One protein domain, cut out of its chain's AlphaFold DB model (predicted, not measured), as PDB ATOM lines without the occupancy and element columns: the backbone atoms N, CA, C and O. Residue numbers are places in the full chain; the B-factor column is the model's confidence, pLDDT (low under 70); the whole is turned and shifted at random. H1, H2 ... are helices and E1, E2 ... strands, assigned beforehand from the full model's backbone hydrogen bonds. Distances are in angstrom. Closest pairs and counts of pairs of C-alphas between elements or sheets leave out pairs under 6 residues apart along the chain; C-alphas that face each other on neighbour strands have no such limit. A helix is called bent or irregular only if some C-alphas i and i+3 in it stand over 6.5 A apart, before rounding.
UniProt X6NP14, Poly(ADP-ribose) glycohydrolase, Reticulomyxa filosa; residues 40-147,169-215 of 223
ATOM      1  N   ARG A  40      11.766  -1.902 101.142       84.38
ATOM      2  CA  ARG A  40      12.182  -3.302 101.284       84.38
ATOM      3  C   ARG A  40      13.006  -3.505 102.553       84.38
ATOM      4  O   ARG A  40      12.706  -4.408 103.330       84.38
ATOM      5  N   TRP A  41      14.016  -2.668 102.789       87.25
ATOM      6  CA  TRP A  41      14.810  -2.752 104.010       87.25
ATOM      7  C   TRP A  41      13.969  -2.516 105.259       87.25
ATOM      8  O   TRP A  41      14.094  -3.264 106.223       87.25
ATOM      9  N   SER A  42      13.052  -1.548 105.227       88.44
ATOM     10  CA  SER A  42      12.134  -1.300 106.345       88.44
ATOM     11  C   SER A  42      11.302  -2.541 106.701       88.44
ATOM     12  O   SER A  42      11.126  -2.850 107.881       88.44
ATOM     13  N   GLN A  43      10.842  -3.300 105.699       89.69
ATOM     14  CA  GLN A  43      10.144  -4.576 105.905       89.69
ATOM     15  C   GLN A  43      11.071  -5.654 106.482       89.69
ATOM     16  O   GLN A  43      10.715  -6.280 107.480       89.69
ATOM     17  N   ILE A  44      12.266  -5.836 105.903       91.25
ATOM     18  CA  ILE A  44      13.273  -6.790 106.399       91.25
ATOM     19  C   ILE A  44      13.595  -6.489 107.863       91.25
ATOM     20  O   ILE A  44      13.483  -7.364 108.718       91.25
ATOM     21  N   LYS A  45      13.931  -5.234 108.169       93.12
ATOM     22  CA  LYS A  45      14.265  -4.777 109.515       93.12
ATOM     23  C   LYS A  45      13.117  -5.020 110.483       93.12
ATOM     24  O   LYS A  45      13.370  -5.500 111.583       93.12
ATOM     25  N   LYS A  46      11.869  -4.741 110.090       93.69
ATOM     26  CA  LYS A  46      10.691  -5.003 110.927       93.69
ATOM     27  C   LYS A  46      10.580  -6.483 111.286       93.69
ATOM     28  O   LYS A  46      10.452  -6.788 112.467       93.69
ATOM     29  N   VAL A  47      10.653  -7.377 110.298       94.19
ATOM     30  CA  VAL A  47      10.551  -8.833 110.498       94.19
ATOM     31  C   VAL A  47      11.703  -9.337 111.370       94.19
ATOM     32  O   VAL A  47      11.465  -9.948 112.406       94.19
ATOM     33  N   LEU A  48      12.946  -8.995 111.023       94.12
ATOM     34  CA  LEU A  48      14.142  -9.442 111.745       94.12
ATOM     35  C   LEU A  48      14.273  -8.857 113.159       94.12
ATOM     36  O   LEU A  48      14.846  -9.498 114.031       94.12
ATOM     37  N   SER A  49      13.760  -7.650 113.409       91.94
ATOM     38  CA  SER A  49      13.783  -7.055 114.758       91.94
ATOM     39  C   SER A  49      12.635  -7.561 115.630       91.94
ATOM     40  O   SER A  49      12.728  -7.526 116.853       91.94
ATOM     41  N   SER A  50      11.541  -8.005 115.004       86.81
ATOM     42  CA  SER A  50      10.349  -8.516 115.688       86.81
ATOM     43  C   SER A  50      10.371 -10.033 115.846       86.81
ATOM     44  O   SER A  50       9.516 -10.580 116.546       86.81
ATOM     45  N   SER A  51      11.325 -10.724 115.210       76.25
ATOM     46  CA  SER A  51      11.476 -12.164 115.343       76.25
ATOM     47  C   SER A  51      11.750 -12.487 116.810       76.25
ATOM     48  O   SER A  51      12.830 -12.198 117.333       76.25
ATOM     49  N   ARG A  52      10.748 -13.067 117.483       71.44
ATOM     50  CA  ARG A  52      10.905 -13.678 118.811       71.44
ATOM     51  C   ARG A  52      12.066 -14.667 118.759       71.44
ATOM     52  O   ARG A  52      12.414 -15.135 117.680       71.44
ATOM     53  N   GLN A  53      12.649 -15.009 119.907       83.19
ATOM     54  CA  GLN A  53      13.751 -15.969 119.974       83.19
ATOM     55  C   GLN A  53      13.377 -17.280 119.255       83.19
ATOM     56  O   GLN A  53      12.611 -18.092 119.772       83.19
ATOM     57  N   ILE A  54      13.892 -17.454 118.035       91.75
ATOM     58  CA  ILE A  54      13.635 -18.630 117.206       91.75
ATOM     59  C   ILE A  54      14.419 -19.780 117.822       91.75
ATOM     60  O   ILE A  54      15.647 -19.738 117.875       91.75
ATOM     61  N   SER A  55      13.707 -20.792 118.307       92.69
ATOM     62  CA  SER A  55      14.294 -21.926 119.033       92.69
ATOM     63  C   SER A  55      14.139 -23.263 118.305       92.69
ATOM     64  O   SER A  55      14.710 -24.273 118.727       92.69
ATOM     65  N   ASP A  56      13.404 -23.278 117.193       92.75
ATOM     66  CA  ASP A  56      13.100 -24.474 116.427       92.75
ATOM     67  C   ASP A  56      12.981 -24.220 114.915       92.75
ATOM     68  O   ASP A  56      13.083 -23.103 114.401       92.75
ATOM     69  N   ILE A  57      12.846 -25.329 114.187       91.62
ATOM     70  CA  ILE A  57      12.801 -25.352 112.725       91.62
ATOM     71  C   ILE A  57      11.539 -24.648 112.217       91.62
ATOM     72  O   ILE A  57      11.614 -23.934 111.219       91.62
ATOM     73  N   ASP A  58      10.412 -24.804 112.911       91.19
ATOM     74  CA  ASP A  58       9.146 -24.195 112.510       91.19
ATOM     75  C   ASP A  58       9.224 -22.667 112.598       91.19
ATOM     76  O   ASP A  58       8.863 -21.979 111.644       91.19
ATOM     77  N   GLY A  59       9.821 -22.122 113.664       92.44
ATOM     78  CA  GLY A  59      10.091 -20.690 113.771       92.44
ATOM     79  C   GLY A  59      11.027 -20.164 112.675       92.44
ATOM     80  O   GLY A  59      10.813 -19.064 112.165       92.44
ATOM     81  N   LEU A  60      12.027 -20.949 112.251       92.00
ATOM     82  CA  LEU A  60      12.889 -20.586 111.116       92.00
ATOM     83  C   LEU A  60      12.108 -20.548 109.793       92.00
ATOM     84  O   LEU A  60      12.315 -19.646 108.981       92.00
ATOM     85  N   ILE A  61      11.215 -21.513 109.564       89.69
ATOM     86  CA  ILE A  61      10.370 -21.557 108.365       89.69
ATOM     87  C   ILE A  61       9.437 -20.344 108.334       89.69
ATOM     88  O   ILE A  61       9.355 -19.676 107.303       89.69
ATOM     89  N   VAL A  62       8.788 -20.023 109.458       91.00
ATOM     90  CA  VAL A  62       7.926 -18.837 109.587       91.00
ATOM     91  C   VAL A  62       8.717 -17.561 109.302       91.00
ATOM     92  O   VAL A  62       8.278 -16.750 108.490       91.00
ATOM     93  N   LEU A  63       9.921 -17.415 109.866       92.06
ATOM     94  CA  LEU A  63      10.790 -16.268 109.590       92.06
ATOM     95  C   LEU A  63      11.034 -16.085 108.084       92.06
ATOM     96  O   LEU A  63      10.835 -14.997 107.547       92.06
ATOM     97  N   LEU A  64      11.452 -17.145 107.386       89.06
ATOM     98  CA  LEU A  64      11.709 -17.083 105.942       89.06
ATOM     99  C   LEU A  64      10.434 -16.788 105.138       89.06
ATOM    100  O   LEU A  64      10.494 -16.160 104.081       89.06
ATOM    101  N   GLN A  65       9.267 -17.212 105.622       86.75
ATOM    102  CA  GLN A  65       7.986 -16.893 104.997       86.75
ATOM    103  C   GLN A  65       7.559 -15.434 105.212       86.75
ATOM    104  O   GLN A  65       6.900 -14.874 104.339       86.75
ATOM    105  N   GLU A  66       7.925 -14.796 106.318       90.88
ATOM    106  CA  GLU A  66       7.587 -13.390 106.576       90.88
ATOM    107  C   GLU A  66       8.518 -12.407 105.855       90.88
ATOM    108  O   GLU A  66       8.127 -11.274 105.564       90.88
ATOM    109  N   LEU A  67       9.740 -12.830 105.525       90.06
ATOM    110  CA  LEU A  67      10.693 -11.984 104.812       90.06
ATOM    111  C   LEU A  67      10.228 -11.666 103.373       90.06
ATOM    112  O   LEU A  67       9.684 -12.539 102.684       90.06
ATOM    113  N   PRO A  68      10.490 -10.439 102.867       86.75
ATOM    114  CA  PRO A  68      10.135 -10.007 101.510       86.75
ATOM    115  C   PRO A  68      11.094 -10.591 100.451       86.75
ATOM    116  O   PRO A  68      11.780  -9.882  99.708       86.75
ATOM    117  N   ILE A  69      11.162 -11.918 100.401       81.50
ATOM    118  CA  ILE A  69      11.980 -12.699  99.475       81.50
ATOM    119  C   ILE A  69      11.198 -12.882  98.168       81.50
ATOM    120  O   ILE A  69      10.069 -13.372  98.184       81.50
ATOM    121  N   LYS A  70      11.804 -12.528  97.024       74.00
ATOM    122  CA  LYS A  70      11.167 -12.690  95.701       74.00
ATOM    123  C   LYS A  70      10.941 -14.158  95.335       74.00
ATOM    124  O   LYS A  70       9.914 -14.489  94.754       74.00
ATOM    125  N   GLN A  71      11.899 -15.026  95.656       74.00
ATOM    126  CA  GLN A  71      11.838 -16.464  95.392       74.00
ATOM    127  C   GLN A  71      12.127 -17.216  96.684       74.00
ATOM    128  O   GLN A  71      13.276 -17.340  97.100       74.00
ATOM    129  N   LYS A  72      11.066 -17.644  97.367       79.69
ATOM    130  CA  LYS A  72      11.200 -18.408  98.607       79.69
ATOM    131  C   LYS A  72      11.680 -19.826  98.285       79.69
ATOM    132  O   LYS A  72      11.198 -20.393  97.299       79.69
ATOM    133  N   PRO A  73      12.556 -20.420  99.114       81.19
ATOM    134  CA  PRO A  73      12.859 -21.841  98.993       81.19
ATOM    135  C   PRO A  73      11.554 -22.637  99.095       81.19
ATOM    136  O   PRO A  73      10.755 -22.391 100.003       81.19
ATOM    137  N   LYS A  74      11.318 -23.591  98.183       79.81
ATOM    138  CA  LYS A  74      10.090 -24.407  98.240       79.81
ATOM    139  C   LYS A  74      10.113 -25.328  99.451       79.81
ATOM    140  O   LYS A  74       9.071 -25.641 100.018       79.81
ATOM    141  N   THR A  75      11.309 -25.774  99.833       84.00
ATOM    142  CA  THR A  75      11.531 -26.628 100.997       84.00
ATOM    143  C   THR A  75      12.819 -26.243 101.719       84.00
ATOM    144  O   THR A  75      13.764 -25.739 101.119       84.00
ATOM    145  N   MET A  76      12.872 -26.538 103.016       89.00
ATOM    146  CA  MET A  76      14.086 -26.460 103.838       89.00
ATOM    147  C   MET A  76      14.620 -27.868 104.144       89.00
ATOM    148  O   MET A  76      15.185 -28.109 105.208       89.00
ATOM    149  N   SER A  77      14.395 -28.826 103.240       91.38
ATOM    150  CA  SER A  77      14.594 -30.263 103.473       91.38
ATOM    151  C   SER A  77      16.010 -30.603 103.955       91.38
ATOM    152  O   SER A  77      16.166 -31.381 104.900       91.38
ATOM    153  N   THR A  78      17.040 -29.969 103.385       93.31
ATOM    154  CA  THR A  78      18.439 -30.154 103.798       93.31
ATOM    155  C   THR A  78      18.685 -29.620 105.205       93.31
ATOM    156  O   THR A  78      19.314 -30.302 106.015       93.31
ATOM    157  N   VAL A  79      18.180 -28.420 105.512       93.38
ATOM    158  CA  VAL A  79      18.346 -27.779 106.828       93.38
ATOM    159  C   VAL A  79      17.629 -28.599 107.893       93.38
ATOM    160  O   VAL A  79      18.237 -28.964 108.897       93.38
ATOM    161  N   CYS A  80      16.371 -28.970 107.642       93.50
ATOM    162  CA  CYS A  80      15.582 -29.805 108.539       93.50
ATOM    163  C   CYS A  80      16.289 -31.136 108.812       93.50
ATOM    164  O   CYS A  80      16.496 -31.493 109.969       93.50
ATOM    165  N   SER A  81      16.725 -31.838 107.760       94.75
ATOM    166  CA  SER A  81      17.405 -33.127 107.901       94.75
ATOM    167  C   SER A  81      18.723 -33.007 108.671       94.75
ATOM    168  O   SER A  81      18.996 -33.827 109.546       94.75
ATOM    169  N   LEU A  82      19.530 -31.978 108.385       95.50
ATOM    170  CA  LEU A  82      20.805 -31.750 109.066       95.50
ATOM    171  C   LEU A  82      20.601 -31.476 110.562       95.50
ATOM    172  O   LEU A  82      21.224 -32.133 111.398       95.50
ATOM    173  N   LEU A  83      19.709 -30.541 110.904       94.69
ATOM    174  CA  LEU A  83      19.461 -30.145 112.292       94.69
ATOM    175  C   LEU A  83      18.741 -31.241 113.092       94.69
ATOM    176  O   LEU A  83      18.959 -31.358 114.295       94.69
ATOM    177  N   GLN A  84      17.919 -32.077 112.454       92.75
ATOM    178  CA  GLN A  84      17.321 -33.244 113.111       92.75
ATOM    179  C   GLN A  84      18.362 -34.323 113.430       92.75
ATOM    180  O   GLN A  84      18.326 -34.899 114.515       92.75
ATOM    181  N   LYS A  85      19.308 -34.586 112.518       93.81
ATOM    182  CA  LYS A  85      20.360 -35.597 112.723       93.81
ATOM    183  C   LYS A  85      21.421 -35.160 113.735       93.81
ATOM    184  O   LYS A  85      21.981 -36.004 114.428       93.81
ATOM    185  N   GLN A  86      21.729 -33.866 113.808       94.12
ATOM    186  CA  GLN A  86      22.826 -33.343 114.625       94.12
ATOM    187  C   GLN A  86      22.316 -32.474 115.778       94.12
ATOM    188  O   GLN A  86      22.311 -31.245 115.705       94.12
ATOM    189  N   GLN A  87      21.943 -33.110 116.890       92.69
ATOM    190  CA  GLN A  87      21.345 -32.417 118.036       92.69
ATOM    191  C   GLN A  87      22.251 -31.331 118.646       92.69
ATOM    192  O   GLN A  87      21.760 -30.285 119.074       92.69
ATOM    193  N   ALA A  88      23.570 -31.545 118.680       94.44
ATOM    194  CA  ALA A  88      24.519 -30.545 119.178       94.44
ATOM    195  C   ALA A  88      24.564 -29.301 118.272       94.44
ATOM    196  O   ALA A  88      24.443 -28.178 118.764       94.44
ATOM    197  N   LEU A  89      24.657 -29.509 116.954       95.56
ATOM    198  CA  LEU A  89      24.608 -28.434 115.964       95.56
ATOM    199  C   LEU A  89      23.269 -27.697 116.026       95.56
ATOM    200  O   LEU A  89      23.260 -26.476 115.998       95.56
ATOM    201  N   ARG A  90      22.148 -28.408 116.192       95.81
ATOM    202  CA  ARG A  90      20.818 -27.802 116.353       95.81
ATOM    203  C   ARG A  90      20.749 -26.840 117.532       95.81
ATOM    204  O   ARG A  90      20.263 -25.725 117.372       95.81
ATOM    205  N   LYS A  91      21.243 -27.250 118.704       95.12
ATOM    206  CA  LYS A  91      21.272 -26.377 119.888       95.12
ATOM    207  C   LYS A  91      22.097 -25.117 119.621       95.12
ATOM    208  O   LYS A  91      21.615 -24.017 119.873       95.12
ATOM    209  N   LYS A  92      23.299 -25.273 119.058       95.25
ATOM    210  CA  LYS A  92      24.167 -24.143 118.690       95.25
ATOM    211  C   LYS A  92      23.559 -23.258 117.607       95.25
ATOM    212  O   LYS A  92      23.701 -22.040 117.662       95.25
ATOM    213  N   PHE A  93      22.851 -23.856 116.654       97.06
ATOM    214  CA  PHE A  93      22.220 -23.142 115.558       97.06
ATOM    215  C   PHE A  93      21.230 -22.103 116.079       97.06
ATOM    216  O   PHE A  93      21.358 -20.930 115.753       97.06
ATOM    217  N   PHE A  94      20.303 -22.509 116.945       96.50
ATOM    218  CA  PHE A  94      19.300 -21.591 117.487       96.50
ATOM    219  C   PHE A  94      19.839 -20.671 118.588       96.50
ATOM    220  O   PHE A  94      19.377 -19.541 118.714       96.50
ATOM    221  N   ALA A  95      20.821 -21.122 119.374       94.94
ATOM    222  CA  ALA A  95      21.363 -20.326 120.474       94.94
ATOM    223  C   ALA A  95      22.388 -19.269 120.031       94.94
ATOM    224  O   ALA A  95      22.482 -18.223 120.667       94.94
ATOM    225  N   VAL A  96      23.165 -19.543 118.976       95.19
ATOM    226  CA  VAL A  96      24.333 -18.730 118.589       95.19
ATOM    227  C   VAL A  96      24.275 -18.331 117.117       95.19
ATOM    228  O   VAL A  96      24.258 -17.145 116.795       95.19
ATOM    229  N   ILE A  97      24.205 -19.311 116.212       96.88
ATOM    230  CA  ILE A  97      24.441 -19.080 114.776       96.88
ATOM    231  C   ILE A  97      23.322 -18.249 114.140       96.88
ATOM    232  O   ILE A  97      23.594 -17.258 113.468       96.88
ATOM    233  N   LEU A  98      22.060 -18.628 114.339       96.88
ATOM    234  CA  LEU A  98      20.917 -17.932 113.753       96.88
ATOM    235  C   LEU A  98      20.774 -16.496 114.294       96.88
ATOM    236  O   LEU A  98      20.643 -15.589 113.470       96.88
ATOM    237  N   PRO A  99      20.868 -16.238 115.617       95.81
ATOM    238  CA  PRO A  99      20.940 -14.870 116.132       95.81
ATOM    239  C   PRO A  99      22.061 -14.048 115.488       95.81
ATOM    240  O   PRO A  99      21.835 -12.901 115.102       95.81
ATOM    241  N   TYR A 100      23.247 -14.639 115.308       95.88
ATOM    242  CA  TYR A 100      24.371 -13.970 114.659       95.88
ATOM    243  C   TYR A 100      24.097 -13.642 113.181       95.88
ATOM    244  O   TYR A 100      24.381 -12.526 112.742       95.88
ATOM    245  N   ILE A 101      23.499 -14.565 112.419       97.00
ATOM    246  CA  ILE A 101      23.076 -14.335 111.025       97.00
ATOM    247  C   ILE A 101      22.096 -13.156 110.955       97.00
ATOM    248  O   ILE A 101      22.279 -12.240 110.152       97.00
ATOM    249  N   ILE A 102      21.081 -13.137 111.827       96.12
ATOM    250  CA  ILE A 102      20.076 -12.066 111.876       96.12
ATOM    251  C   ILE A 102      20.737 -10.716 112.184       96.12
ATOM    252  O   ILE A 102      20.510  -9.739 111.469       96.12
ATOM    253  N   GLN A 103      21.599 -10.662 113.203       95.19
ATOM    254  CA  GLN A 103      22.326  -9.443 113.570       95.19
ATOM    255  C   GLN A 103      23.268  -8.968 112.458       95.19
ATOM    256  O   GLN A 103      23.363  -7.770 112.190       95.19
ATOM    257  N   SER A 104      23.927  -9.893 111.762       94.38
ATOM    258  CA  SER A 104      24.799  -9.578 110.627       94.38
ATOM    259  C   SER A 104      24.020  -8.919 109.488       94.38
ATOM    260  O   SER A 104      24.482  -7.929 108.917       94.38
ATOM    261  N   VAL A 105      22.805  -9.395 109.191       93.62
ATOM    262  CA  VAL A 105      21.928  -8.723 108.221       93.62
ATOM    263  C   VAL A 105      21.529  -7.339 108.722       93.62
ATOM    264  O   VAL A 105      21.746  -6.367 108.004       93.62
ATOM    265  N   LEU A 106      21.034  -7.216 109.960       93.06
ATOM    266  CA  LEU A 106      20.612  -5.937 110.557       93.06
ATOM    267  C   LEU A 106      21.720  -4.868 110.569       93.06
ATOM    268  O   LEU A 106      21.429  -3.681 110.419       93.06
ATOM    269  N   ASN A 107      22.981  -5.281 110.705       91.19
ATOM    270  CA  ASN A 107      24.147  -4.397 110.697       91.19
ATOM    271  C   ASN A 107      24.732  -4.139 109.301       91.19
ATOM    272  O   ASN A 107      25.609  -3.283 109.169       91.19
ATOM    273  N   THR A 108      24.270  -4.845 108.262       89.62
ATOM    274  CA  THR A 108      24.843  -4.769 106.906       89.62
ATOM    275  C   THR A 108      24.975  -3.335 106.401       89.62
ATOM    276  O   THR A 108      26.071  -2.990 105.962       89.62
ATOM    277  N   PRO A 109      23.949  -2.468 106.469       85.75
ATOM    278  CA  PRO A 109      24.077  -1.153 105.848       85.75
ATOM    279  C   PRO A 109      25.056  -0.224 106.583       85.75
ATOM    280  O   PRO A 109      25.706   0.616 105.968       85.75
ATOM    281  N   LYS A 110      25.254  -0.435 107.892       87.00
ATOM    282  CA  LYS A 110      26.306   0.248 108.663       87.00
ATOM    283  C   LYS A 110      27.704  -0.229 108.265       87.00
ATOM    284  O   LYS A 110      28.645   0.557 108.237       87.00
ATOM    285  N   ILE A 111      27.840  -1.527 107.989       86.44
ATOM    286  CA  ILE A 111      29.109  -2.180 107.639       86.44
ATOM    287  C   ILE A 111      29.518  -1.870 106.191       86.44
ATOM    288  O   ILE A 111      30.705  -1.702 105.901       86.44
ATOM    289  N   PHE A 112      28.546  -1.763 105.286       83.19
ATOM    290  CA  PHE A 112      28.738  -1.396 103.887       83.19
ATOM    291  C   PHE A 112      28.236   0.025 103.633       83.19
ATOM    292  O   PHE A 112      27.191   0.237 103.030       83.19
ATOM    293  N   SER A 113      29.030   1.011 104.054       72.75
ATOM    294  CA  SER A 113      28.753   2.433 103.801       72.75
ATOM    295  C   SER A 113      28.950   2.856 102.341       72.75
ATOM    296  O   SER A 113      28.598   3.972 101.964       72.75
ATOM    297  N   LYS A 114      29.541   1.984 101.518       71.88
ATOM    298  CA  LYS A 114      29.740   2.176 100.080       71.88
ATOM    299  C   LYS A 114      29.302   0.919  99.331       71.88
ATOM    300  O   LYS A 114      29.526  -0.182  99.847       71.88
ATOM    301  N   PRO A 115      28.738   1.059  98.121       72.31
ATOM    302  CA  PRO A 115      28.395  -0.088  97.295       72.31
ATOM    303  C   PRO A 115      29.645  -0.915  96.973       72.31
ATOM    304  O   PRO A 115      30.740  -0.381  96.765       72.31
ATOM    305  N   LEU A 116      29.484  -2.239  96.931       78.88
ATOM    306  CA  LEU A 116      30.558  -3.130  96.502       78.88
ATOM    307  C   LEU A 116      30.689  -3.090  94.976       78.88
ATOM    308  O   LEU A 116      29.686  -3.218  94.271       78.88
ATOM    309  N   PRO A 117      31.910  -2.951  94.436       78.31
ATOM    310  CA  PRO A 117      32.097  -2.920  92.997       78.31
ATOM    311  C   PRO A 117      31.880  -4.313  92.398       78.31
ATOM    312  O   PRO A 117      32.417  -5.310  92.885       78.31
ATOM    313  N   LEU A 118      31.146  -4.385  91.286       78.25
ATOM    314  CA  LEU A 118      30.981  -5.630  90.539       78.25
ATOM    315  C   LEU A 118      32.247  -5.986  89.753       78.25
ATOM    316  O   LEU A 118      32.880  -5.147  89.106       78.25
ATOM    317  N   PHE A 119      32.582  -7.274  89.751       78.31
ATOM    318  CA  PHE A 119      33.769  -7.816  89.089       78.31
ATOM    319  C   PHE A 119      33.490  -8.049  87.600       78.31
ATOM    320  O   PHE A 119      33.393  -9.186  87.135       78.31
ATOM    321  N   GLN A 120      33.338  -6.955  86.854       76.50
ATOM    322  CA  GLN A 120      32.966  -6.978  85.439       76.50
ATOM    323  C   GLN A 120      34.043  -7.627  84.544       76.50
ATOM    324  O   GLN A 120      35.241  -7.560  84.848       76.50
ATOM    325  N   PRO A 121      33.647  -8.234  83.407       76.25
ATOM    326  CA  PRO A 121      34.585  -8.654  82.372       76.25
ATOM    327  C   PRO A 121      35.494  -7.505  81.919       76.25
ATOM    328  O   PRO A 121      35.128  -6.335  81.986       76.25
ATOM    329  N   GLN A 122      36.690  -7.850  81.435       78.75
ATOM    330  CA  GLN A 122      37.670  -6.894  80.894       78.75
ATOM    331  C   GLN A 122      38.202  -5.838  81.884       78.75
ATOM    332  O   GLN A 122      38.914  -4.921  81.476       78.75
ATOM    333  N   LYS A 123      37.940  -5.985  83.186       76.75
ATOM    334  CA  LYS A 123      38.534  -5.151  84.235       76.75
ATOM    335  C   LYS A 123      39.338  -6.011  85.203       76.75
ATOM    336  O   LYS A 123      38.882  -7.073  85.628       76.75
ATOM    337  N   SER A 124      40.539  -5.543  85.539       82.81
ATOM    338  CA  SER A 124      41.263  -6.047  86.704       82.81
ATOM    339  C   SER A 124      40.806  -5.256  87.920       82.81
ATOM    340  O   SER A 124      40.846  -4.027  87.896       82.81
ATOM    341  N   ILE A 125      40.367  -5.947  88.963       84.06
ATOM    342  CA  ILE A 125      39.906  -5.327  90.203       84.06
ATOM    343  C   ILE A 125      40.331  -6.192  91.381       84.06
ATOM    344  O   ILE A 125      40.337  -7.419  91.289       84.06
ATOM    345  N   ALA A 126      40.699  -5.538  92.475       85.50
ATOM    346  CA  ALA A 126      40.956  -6.174  93.750       85.50
ATOM    347  C   ALA A 126      40.104  -5.484  94.811       85.50
ATOM    348  O   ALA A 126      40.055  -4.254  94.853       85.50
ATOM    349  N   ILE A 127      39.451  -6.269  95.661       85.00
ATOM    350  CA  ILE A 127      38.814  -5.770  96.878       85.00
ATOM    351  C   ILE A 127      39.315  -6.562  98.072       85.00
ATOM    352  O   ILE A 127      39.707  -7.726  97.963       85.00
ATOM    353  N   HIS A 128      39.263  -5.903  99.215       87.25
ATOM    354  CA  HIS A 128      39.516  -6.489 100.514       87.25
ATOM    355  C   HIS A 128      38.212  -6.453 101.308       87.25
ATOM    356  O   HIS A 128      37.550  -5.412 101.323       87.25
ATOM    357  N   LEU A 129      37.874  -7.560 101.970       87.62
ATOM    358  CA  LEU A 129      36.730  -7.649 102.874       87.62
ATOM    359  C   LEU A 129      37.169  -8.194 104.234       87.62
ATOM    360  O   LEU A 129      37.933  -9.158 104.311       87.62
ATOM    361  N   SER A 130      36.650  -7.598 105.307       89.31
ATOM    362  CA  SER A 130      36.795  -8.150 106.655       89.31
ATOM    363  C   SER A 130      35.928  -9.407 106.838       89.31
ATOM    364  O   SER A 130      34.940  -9.586 106.116       89.31
ATOM    365  N   PRO A 131      36.212 -10.265 107.835       90.25
ATOM    366  CA  PRO A 131      35.345 -11.399 108.160       90.25
ATOM    367  C   PRO A 131      33.905 -10.995 108.449       90.25
ATOM    368  O   PRO A 131      32.981 -11.660 107.990       90.25
ATOM    369  N   THR A 132      33.706  -9.868 109.135       90.31
ATOM    370  CA  THR A 132      32.376  -9.314 109.407       90.31
ATOM    371  C   THR A 132      31.655  -8.943 108.111       90.31
ATOM    372  O   THR A 132      30.490  -9.283 107.943       90.31
ATOM    373  N   GLN A 133      32.349  -8.311 107.159       90.06
ATOM    374  CA  GLN A 133      31.784  -8.002 105.842       90.06
ATOM    375  C   GLN A 133      31.392  -9.281 105.090       90.06
ATOM    376  O   GLN A 133      30.275  -9.376 104.582       90.06
ATOM    377  N   CYS A 134      32.258 -10.298 105.071       91.69
ATOM    378  CA  CYS A 134      31.943 -11.598 104.473       91.69
ATOM    379  C   CYS A 134      30.744 -12.276 105.157       91.69
ATOM    380  O   CYS A 134      29.863 -12.803 104.479       91.69
ATOM    381  N   ALA A 135      30.681 -12.240 106.491       93.00
ATOM    382  CA  ALA A 135      29.578 -12.795 107.267       93.00
ATOM    383  C   ALA A 135      28.248 -12.092 106.963       93.00
ATOM    384  O   ALA A 135      27.240 -12.774 106.784       93.00
ATOM    385  N   CYS A 136      28.234 -10.764 106.820       92.00
ATOM    386  CA  CYS A 136      27.053 -10.021 106.378       92.00
ATOM    387  C   CYS A 136      26.557 -10.493 105.006       92.00
ATOM    388  O   CYS A 136      25.384 -10.835 104.874       92.00
ATOM    389  N   LEU A 137      27.446 -10.589 104.010       91.88
ATOM    390  CA  LEU A 137      27.083 -11.053 102.664       91.88
ATOM    391  C   LEU A 137      26.503 -12.472 102.689       91.88
ATOM    392  O   LEU A 137      25.437 -12.720 102.131       91.88
ATOM    393  N   LEU A 138      27.163 -13.388 103.399       93.88
ATOM    394  CA  LEU A 138      26.692 -14.765 103.539       93.88
ATOM    395  C   LEU A 138      25.378 -14.855 104.323       93.88
ATOM    396  O   LEU A 138      24.567 -15.731 104.044       93.88
ATOM    397  N   SER A 139      25.140 -13.962 105.285       95.12
ATOM    398  CA  SER A 139      23.892 -13.933 106.058       95.12
ATOM    399  C   SER A 139      22.708 -13.497 105.195       95.12
ATOM    400  O   SER A 139      21.628 -14.082 105.282       95.12
ATOM    401  N   ILE A 140      22.924 -12.525 104.305       91.62
ATOM    402  CA  ILE A 140      21.949 -12.118 103.286       91.62
ATOM    403  C   ILE A 140      21.651 -13.299 102.355       91.62
ATOM    404  O   ILE A 140      20.482 -13.606 102.122       91.62
ATOM    405  N   SER A 141      22.685 -14.007 101.887       91.62
ATOM    406  CA  SER A 141      22.546 -15.222 101.069       91.62
ATOM    407  C   SER A 141      21.784 -16.342 101.782       91.62
ATOM    408  O   SER A 141      20.922 -16.989 101.182       91.62
ATOM    409  N   PHE A 142      22.063 -16.554 103.070       94.31
ATOM    410  CA  PHE A 142      21.403 -17.562 103.894       94.31
ATOM    411  C   PHE A 142      19.911 -17.256 104.068       94.31
ATOM    412  O   PHE A 142      19.079 -18.138 103.885       94.31
ATOM    413  N   LEU A 143      19.551 -16.001 104.351       92.12
ATOM    414  CA  LEU A 143      18.150 -15.569 104.453       92.12
ATOM    415  C   LEU A 143      17.481 -15.327 103.089       92.12
ATOM    416  O   LEU A 143      16.342 -14.873 103.035       92.12
ATOM    417  N   CYS A 144      18.169 -15.645 101.989       89.56
ATOM    418  CA  CYS A 144      17.690 -15.478 100.616       89.56
ATOM    419  C   CYS A 144      17.284 -14.029 100.278       89.56
ATOM    420  O   CYS A 144      16.326 -13.777  99.546       89.56
ATOM    421  N   LEU A 145      17.993 -13.056 100.850       87.31
ATOM    422  CA  LEU A 145      17.663 -11.637 100.764       87.31
ATOM    423  C   LEU A 145      18.337 -10.920  99.595       87.31
ATOM    424  O   LEU A 145      17.985  -9.763  99.345       87.31
ATOM    425  N   HIS A 146      19.235 -11.574  98.847       80.81
ATOM    426  CA  HIS A 146      19.678 -11.001  97.581       80.81
ATOM    427  C   HIS A 146      18.478 -10.943  96.653       80.81
ATOM    428  O   HIS A 146      17.817 -11.946  96.377       80.81
ATOM    429  N   CYS A 147      18.168  -9.748  96.183       66.56
ATOM    430  CA  CYS A 147      17.244  -9.593  95.090       66.56
ATOM    431  C   CYS A 147      17.993  -8.988  93.935       66.56
ATOM    432  O   CYS A 147      18.560  -7.910  94.042       66.56
ATOM    433  N   ASN A 169      21.801 -16.769  96.627       87.62
ATOM    434  CA  ASN A 169      20.907 -17.240  97.676       87.62
ATOM    435  C   ASN A 169      20.959 -18.763  97.849       87.62
ATOM    436  O   ASN A 169      20.943 -19.540  96.894       87.62
ATOM    437  N   PHE A 170      20.926 -19.209  99.102       91.00
ATOM    438  CA  PHE A 170      21.004 -20.634  99.437       91.00
ATOM    439  C   PHE A 170      19.703 -21.397  99.171       91.00
ATOM    440  O   PHE A 170      19.722 -22.619  99.006       91.00
ATOM    441  N   GLY A 171      18.583 -20.681  99.099       87.06
ATOM    442  CA  GLY A 171      17.277 -21.223  98.742       87.06
ATOM    443  C   GLY A 171      17.071 -21.445  97.246       87.06
ATOM    444  O   GLY A 171      15.997 -21.895  96.878       87.06
ATOM    445  N   GLY A 172      18.073 -21.157  96.410       79.12
ATOM    446  CA  GLY A 172      17.959 -21.271  94.959       79.12
ATOM    447  C   GLY A 172      17.401 -20.002  94.322       79.12
ATOM    448  O   GLY A 172      16.750 -19.179  94.966       79.12
ATOM    449  N   GLU A 173      17.698 -19.822  93.042       71.25
ATOM    450  CA  GLU A 173      17.210 -18.714  92.224       71.25
ATOM    451  C   GLU A 173      16.852 -19.250  90.830       71.25
ATOM    452  O   GLU A 173      17.284 -20.325  90.413       71.25
ATOM    453  N   ARG A 174      16.034 -18.497  90.088       68.88
ATOM    454  CA  ARG A 174      15.694 -18.770  88.677       68.88
ATOM    455  C   ARG A 174      15.042 -20.142  88.449       68.88
ATOM    456  O   ARG A 174      15.173 -20.730  87.383       68.88
ATOM    457  N   GLY A 175      14.312 -20.638  89.450       67.50
ATOM    458  CA  GLY A 175      13.630 -21.932  89.387       67.50
ATOM    459  C   GLY A 175      14.534 -23.149  89.607       67.50
ATOM    460  O   GLY A 175      14.026 -24.271  89.565       67.50
ATOM    461  N   PHE A 176      15.828 -22.949  89.883       78.00
ATOM    462  CA  PHE A 176      16.752 -24.021  90.245       78.00
ATOM    463  C   PHE A 176      16.800 -24.214  91.765       78.00
ATOM    464  O   PHE A 176      16.854 -23.226  92.499       78.00
ATOM    465  N   PRO A 177      16.795 -25.470  92.247       82.00
ATOM    466  CA  PRO A 177      16.796 -25.739  93.674       82.00
ATOM    467  C   PRO A 177      18.137 -25.377  94.314       82.00
ATOM    468  O   PRO A 177      19.204 -25.737  93.810       82.00
ATOM    469  N   GLY A 178      18.075 -24.691  95.453       87.81
ATOM    470  CA  GLY A 178      19.258 -24.328  96.233       87.81
ATOM    471  C   GLY A 178      19.762 -25.431  97.166       87.81
ATOM    472  O   GLY A 178      19.199 -26.525  97.264       87.81
ATOM    473  N   ILE A 179      20.811 -25.119  97.936       92.00
ATOM    474  CA  ILE A 179      21.368 -26.030  98.954       92.00
ATOM    475  C   ILE A 179      20.331 -26.408 100.026       92.00
ATOM    476  O   ILE A 179      20.416 -27.495 100.599       92.00
ATOM    477  N   PHE A 180      19.329 -25.560 100.271       91.50
ATOM    478  CA  PHE A 180      18.246 -25.845 101.217       91.50
ATOM    479  C   PHE A 180      17.254 -26.908 100.734       91.50
ATOM    480  O   PHE A 180      16.660 -27.592 101.567       91.50
ATOM    481  N   GLU A 181      17.105 -27.075  99.418       89.19
ATOM    482  CA  GLU A 181      16.073 -27.930  98.820       89.19
ATOM    483  C   GLU A 181      16.600 -29.306  98.402       89.19
ATOM    484  O   GLU A 181      15.846 -30.282  98.383       89.19
ATOM    485  N   ILE A 182      17.893 -29.405  98.079       90.12
ATOM    486  CA  ILE A 182      18.509 -30.653  97.619       90.12
ATOM    487  C   ILE A 182      19.049 -31.450  98.812       90.12
ATOM    488  O   ILE A 182      20.220 -31.332  99.182       90.12
ATOM    489  N   ASN A 183      18.216 -32.321  99.380       92.31
ATOM    490  CA  ASN A 183      18.592 -33.132 100.536       92.31
ATOM    491  C   ASN A 183      19.469 -34.345 100.164       92.31
ATOM    492  O   ASN A 183      18.989 -35.471 100.049       92.31
ATOM    493  N   ASN A 184      20.773 -34.124 100.002       93.75
ATOM    494  CA  ASN A 184      21.765 -35.187  99.831       93.75
ATOM    495  C   ASN A 184      22.980 -34.979 100.754       93.75
ATOM    496  O   ASN A 184      23.156 -33.912 101.345       93.75
ATOM    497  N   ALA A 185      23.836 -35.998 100.875       93.69
ATOM    498  CA  ALA A 185      25.002 -35.956 101.760       93.69
ATOM    499  C   ALA A 185      25.962 -34.790 101.444       93.69
ATOM    500  O   ALA A 185      26.502 -34.176 102.362       93.69
ATOM    501  N   SER A 186      26.130 -34.443 100.163       94.56
ATOM    502  CA  SER A 186      26.988 -33.331  99.732       94.56
ATOM    503  C   SER A 186      26.444 -31.981 100.208       94.56
ATOM    504  O   SER A 186      27.180 -31.192 100.800       94.56
ATOM    505  N   CYS A 187      25.147 -31.726 100.026       93.81
ATOM    506  CA  CYS A 187      24.493 -30.509 100.501       93.81
ATOM    507  C   CYS A 187      24.482 -30.420 102.031       93.81
ATOM    508  O   CYS A 187      24.758 -29.351 102.569       93.81
ATOM    509  N   GLN A 188      24.245 -31.533 102.738       94.88
ATOM    510  CA  GLN A 188      24.326 -31.568 104.204       94.88
ATOM    511  C   GLN A 188      25.743 -31.234 104.699       94.88
ATOM    512  O   GLN A 188      25.889 -30.434 105.622       94.88
ATOM    513  N   ALA A 189      26.787 -31.780 104.064       94.50
ATOM    514  CA  ALA A 189      28.176 -31.483 104.413       94.50
ATOM    515  C   ALA A 189      28.542 -30.015 104.139       94.50
ATOM    516  O   ALA A 189      29.101 -29.350 105.009       94.50
ATOM    517  N   LYS A 190      28.169 -29.478 102.968       95.25
ATOM    518  CA  LYS A 190      28.375 -28.061 102.627       95.25
ATOM    519  C   LYS A 190      27.680 -27.133 103.622       95.25
ATOM    520  O   LYS A 190      28.293 -26.185 104.100       95.25
ATOM    521  N   LEU A 191      26.425 -27.423 103.963       95.31
ATOM    522  CA  LEU A 191      25.675 -26.629 104.929       95.31
ATOM    523  C   LEU A 191      26.310 -26.708 106.322       95.31
ATOM    524  O   LEU A 191      26.450 -25.680 106.973       95.31
ATOM    525  N   CYS A 192      26.758 -27.891 106.752       95.56
ATOM    526  CA  CYS A 192      27.485 -28.058 108.012       95.56
ATOM    527  C   CYS A 192      28.725 -27.150 108.072       95.56
ATOM    528  O   CYS A 192      28.885 -26.401 109.031       95.56
ATOM    529  N   MET A 193      29.537 -27.134 107.010       95.62
ATOM    530  CA  MET A 193      30.718 -26.265 106.916       95.62
ATOM    531  C   MET A 193      30.364 -24.776 106.990       95.62
ATOM    532  O   MET A 193      31.051 -24.005 107.653       95.62
ATOM    533  N   ILE A 194      29.281 -24.360 106.330       95.44
ATOM    534  CA  ILE A 194      28.819 -22.967 106.367       95.44
ATOM    535  C   ILE A 194      28.356 -22.580 107.779       95.44
ATOM    536  O   ILE A 194      28.679 -21.495 108.260       95.44
ATOM    537  N   LEU A 195      27.626 -23.461 108.464       95.94
ATOM    538  CA  LEU A 195      27.184 -23.215 109.838       95.94
ATOM    539  C   LEU A 195      28.372 -23.148 110.808       95.94
ATOM    540  O   LEU A 195      28.401 -22.270 111.664       95.94
ATOM    541  N   GLN A 196      29.378 -24.006 110.627       94.19
ATOM    542  CA  GLN A 196      30.630 -23.951 111.388       94.19
ATOM    543  C   GLN A 196      31.422 -22.663 111.126       94.19
ATOM    544  O   GLN A 196      32.018 -22.119 112.051       94.19
ATOM    545  N   TYR A 197      31.408 -22.142 109.894       94.38
ATOM    546  CA  TYR A 197      31.988 -20.832 109.596       94.38
ATOM    547  C   TYR A 197      31.290 -19.725 110.394       94.38
ATOM    548  O   TYR A 197      31.962 -18.948 111.067       94.38
ATOM    549  N   PHE A 198      29.953 -19.671 110.377       95.44
ATOM    550  CA  PHE A 198      29.223 -18.672 111.161       95.44
ATOM    551  C   PHE A 198      29.478 -18.807 112.661       95.44
ATOM    552  O   PHE A 198      29.661 -17.793 113.323       95.44
ATOM    553  N   GLU A 199      29.529 -20.033 113.188       94.38
ATOM    554  CA  GLU A 199      29.901 -20.292 114.583       94.38
ATOM    555  C   GLU A 199      31.291 -19.723 114.902       94.38
ATOM    556  O   GLU A 199      31.445 -18.971 115.861       94.38
ATOM    557  N   ALA A 200      32.290 -20.016 114.066       93.00
ATOM    558  CA  ALA A 200      33.660 -19.566 114.279       93.00
ATOM    559  C   ALA A 200      33.802 -18.037 114.263       93.00
ATOM    560  O   ALA A 200      34.567 -17.492 115.060       93.00
ATOM    561  N   ILE A 201      33.079 -17.345 113.376       92.44
ATOM    562  CA  ILE A 201      33.086 -15.878 113.340       92.44
ATOM    563  C   ILE A 201      32.290 -15.296 114.518       92.44
ATOM    564  O   ILE A 201      32.741 -14.324 115.119       92.44
ATOM    565  N   ALA A 202      31.145 -15.885 114.878       91.38
ATOM    566  CA  ALA A 202      30.321 -15.428 116.000       91.38
ATOM    567  C   ALA A 202      31.055 -15.505 117.347       91.38
ATOM    568  O   ALA A 202      30.839 -14.669 118.217       91.38
ATOM    569  N   GLU A 203      31.927 -16.499 117.507       90.44
ATOM    570  CA  GLU A 203      32.749 -16.694 118.703       90.44
ATOM    571  C   GLU A 203      34.126 -16.010 118.602       90.44
ATOM    572  O   GLU A 203      34.988 -16.258 119.442       90.44
ATOM    573  N   GLU A 204      34.359 -15.199 117.560       85.56
ATOM    574  CA  GLU A 204      35.625 -14.497 117.288       85.56
ATOM    575  C   GLU A 204      36.866 -15.412 117.270       85.56
ATOM    576  O   GLU A 204      38.001 -14.978 117.462       85.56
ATOM    577  N   LYS A 205      36.673 -16.706 116.988       81.06
ATOM    578  CA  LYS A 205      37.746 -17.712 117.003       81.06
ATOM    579  C   LYS A 205      38.745 -17.534 115.864       81.06
ATOM    580  O   LYS A 205      39.882 -17.990 115.964       81.06
ATOM    581  N   HIS A 206      38.324 -16.897 114.773       68.88
ATOM    582  CA  HIS A 206      39.136 -16.692 113.581       68.88
ATOM    583  C   HIS A 206      38.895 -15.307 112.976       68.88
ATOM    584  O   HIS A 206      37.760 -14.943 112.684       68.88
ATOM    585  N   ASN A 207      39.982 -14.569 112.713       75.75
ATOM    586  CA  ASN A 207      39.944 -13.251 112.069       75.75
ATOM    587  C   ASN A 207      40.803 -13.215 110.784       75.75
ATOM    588  O   ASN A 207      41.849 -12.563 110.745       75.75
ATOM    589  N   PRO A 208      40.441 -13.998 109.751       78.56
ATOM    590  CA  PRO A 208      41.192 -14.054 108.500       78.56
ATOM    591  C   PRO A 208      41.043 -12.765 107.680       78.56
ATOM    592  O   PRO A 208      40.039 -12.065 107.760       78.56
ATOM    593  N   VAL A 209      42.020 -12.471 106.825       78.50
ATOM    594  CA  VAL A 209      41.941 -11.346 105.882       78.50
ATOM    595  C   VAL A 209      41.597 -11.883 104.495       78.50
ATOM    596  O   VAL A 209      42.303 -12.754 103.984       78.50
ATOM    597  N   TYR A 210      40.530 -11.370 103.873       87.44
ATOM    598  CA  TYR A 210      40.080 -11.836 102.561       87.44
ATOM    599  C   TYR A 210      40.409 -10.839 101.452       87.44
ATOM    600  O   TYR A 210      40.012  -9.672 101.502       87.44
ATOM    601  N   TYR A 211      41.068 -11.337 100.404       88.62
ATOM    602  CA  TYR A 211      41.324 -10.607  99.166       88.62
ATOM    603  C   TYR A 211      40.637 -11.307  98.000       88.62
ATOM    604  O   TYR A 211      40.871 -12.488  97.743       88.62
ATOM    605  N   PHE A 212      39.827 -10.559  97.259       86.12
ATOM    606  CA  PHE A 212      39.190 -11.029  96.035       86.12
ATOM    607  C   PHE A 212      39.798 -10.272  94.866       86.12
ATOM    608  O   PHE A 212      39.736  -9.044  94.824       86.12
ATOM    609  N   ILE A 213      40.400 -10.997  93.922       87.38
ATOM    610  CA  ILE A 213      41.147 -10.405  92.810       87.38
ATOM    611  C   ILE A 213      40.668 -11.018  91.495       87.38
ATOM    612  O   ILE A 213      40.763 -12.227  91.289       87.38
ATOM    613  N   ARG A 214      40.192 -10.173  90.577       82.88
ATOM    614  CA  ARG A 214      39.990 -10.521  89.166       82.88
ATOM    615  C   ARG A 214      41.142  -9.946  88.358       82.88
ATOM    616  O   ARG A 214      41.395  -8.745  88.416       82.88
ATOM    617  N   LEU A 215      41.810 -10.787  87.572       87.44
ATOM    618  CA  LEU A 215      42.906 -10.380  86.693       87.44
ATOM    619  C   LEU A 215      42.494 -10.522  85.227       87.44
ATOM    620  O   LEU A 215      42.091 -11.598  84.787       87.44
TER     621      LEU A 215
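Overview. This is residues 40 to 147 and 169 to 215 of the 223 residues of the protein "Poly(ADP-ribose) glycohydrolase" of Reticulomyxa filosa (UniProt X6NP14). Picture a compact body of mostly crossed helices gathered round one long, kinked helix, H4, with a small ribbon of two strands, E1 and E2, at one end, far from the middle. H5 and H6 pack across H4, H1 and H2 are on another side of it, and H3 packs on H6 by the beginning of H4. The printed part has 155 residues, with six named helices and two named strands in the order H1, H2, H3, H4, E1, H5, H6, E2; the sheet, E1 - E2, is antiparallel and the class is mostly helix. The whole is compact, with a radius of gyration of the C-alphas of 15.9 A and spans of 44 by 34 by 34 A.

Arrangement. Start at H1, residues 40 to 50, which forms a helical hairpin with H2, residues 57 to 66; they only just touch, with 3 pairs of C-alphas within 8 A, the closest being Val 47 and Glu 66, 6.7 A apart. Next come H3, residues 77 to 85, and the hub H4, residues 87 to 111, which touch only at the corner, and only just, with 3 pairs of C-alphas within 8 A; the closest C-alphas, of Leu 83 and Arg 90, are 4.9 A apart. H4 has a kink of 39 degrees near residue 105 and is irregular, with C-alphas 106 and 109 7.6 A apart. With residues 102 to 106 alone it only just touches H1, over 3 pairs of C-alphas within 8 A, closest at Leu 48 and Ile 102, 6.5 A. Look then at E1, residues 125 to 129, and its antiparallel neighbour E2, residues 210 to 214, where N 127 to O 212 and N 212 to O 127 are each 2.9 A, within hydrogen-bond range. H5, residues 131 to 142, touches H4, with the closest C-alphas, Ser 104 and Cys 136, 4.8 A apart; at 72 degrees they are only just about perpendicular. H6, residues 185 to 202, touches H4 at a steep tilt of 61 degrees, closest at the C-alphas of Ile 97 and Glu 199, 5.6 A. H6 also touches H3, closest at the C-alphas of Leu 82 and Gln 188, 6.0 A, and H5, closest at those of Ala 135 and Phe 198, 7.1 A. Every O i to N i+4 pair is within hydrogen-bond range in H1, H2, H3, H5 and H6, and 17 of 21 are in H4.

Along the chain. Find C-alpha 40 at (12.182, -3.302, 101.284), where H1 begins. From C-alpha 87 at (21.345, -32.417, 118.036), H4 runs 32.9 A to C-alpha 111. H6 is 25.5 A long, H5 15.8 A, H1 15.4 A, H2 14.4 A and H3 12.1 A; E1 is 13.3 A and E2 13.5 A, ending at C-alpha 214, (39.990, -10.521, 89.166).

Size, cuts and confidence. The two C-alphas farthest apart, of Gln 87 and Gln 122, are 47.9 A apart. Residues 148 to 168 are not printed, and C-alphas 147 and 169 are 8.9 A apart across this cut, on the link from H5 to H6. The link from H4 to E1, residues 112 to 124, is long. The mean pLDDT of the printed part is 88.3; look for values under 70 at residues 147, 174 to 175 and 206.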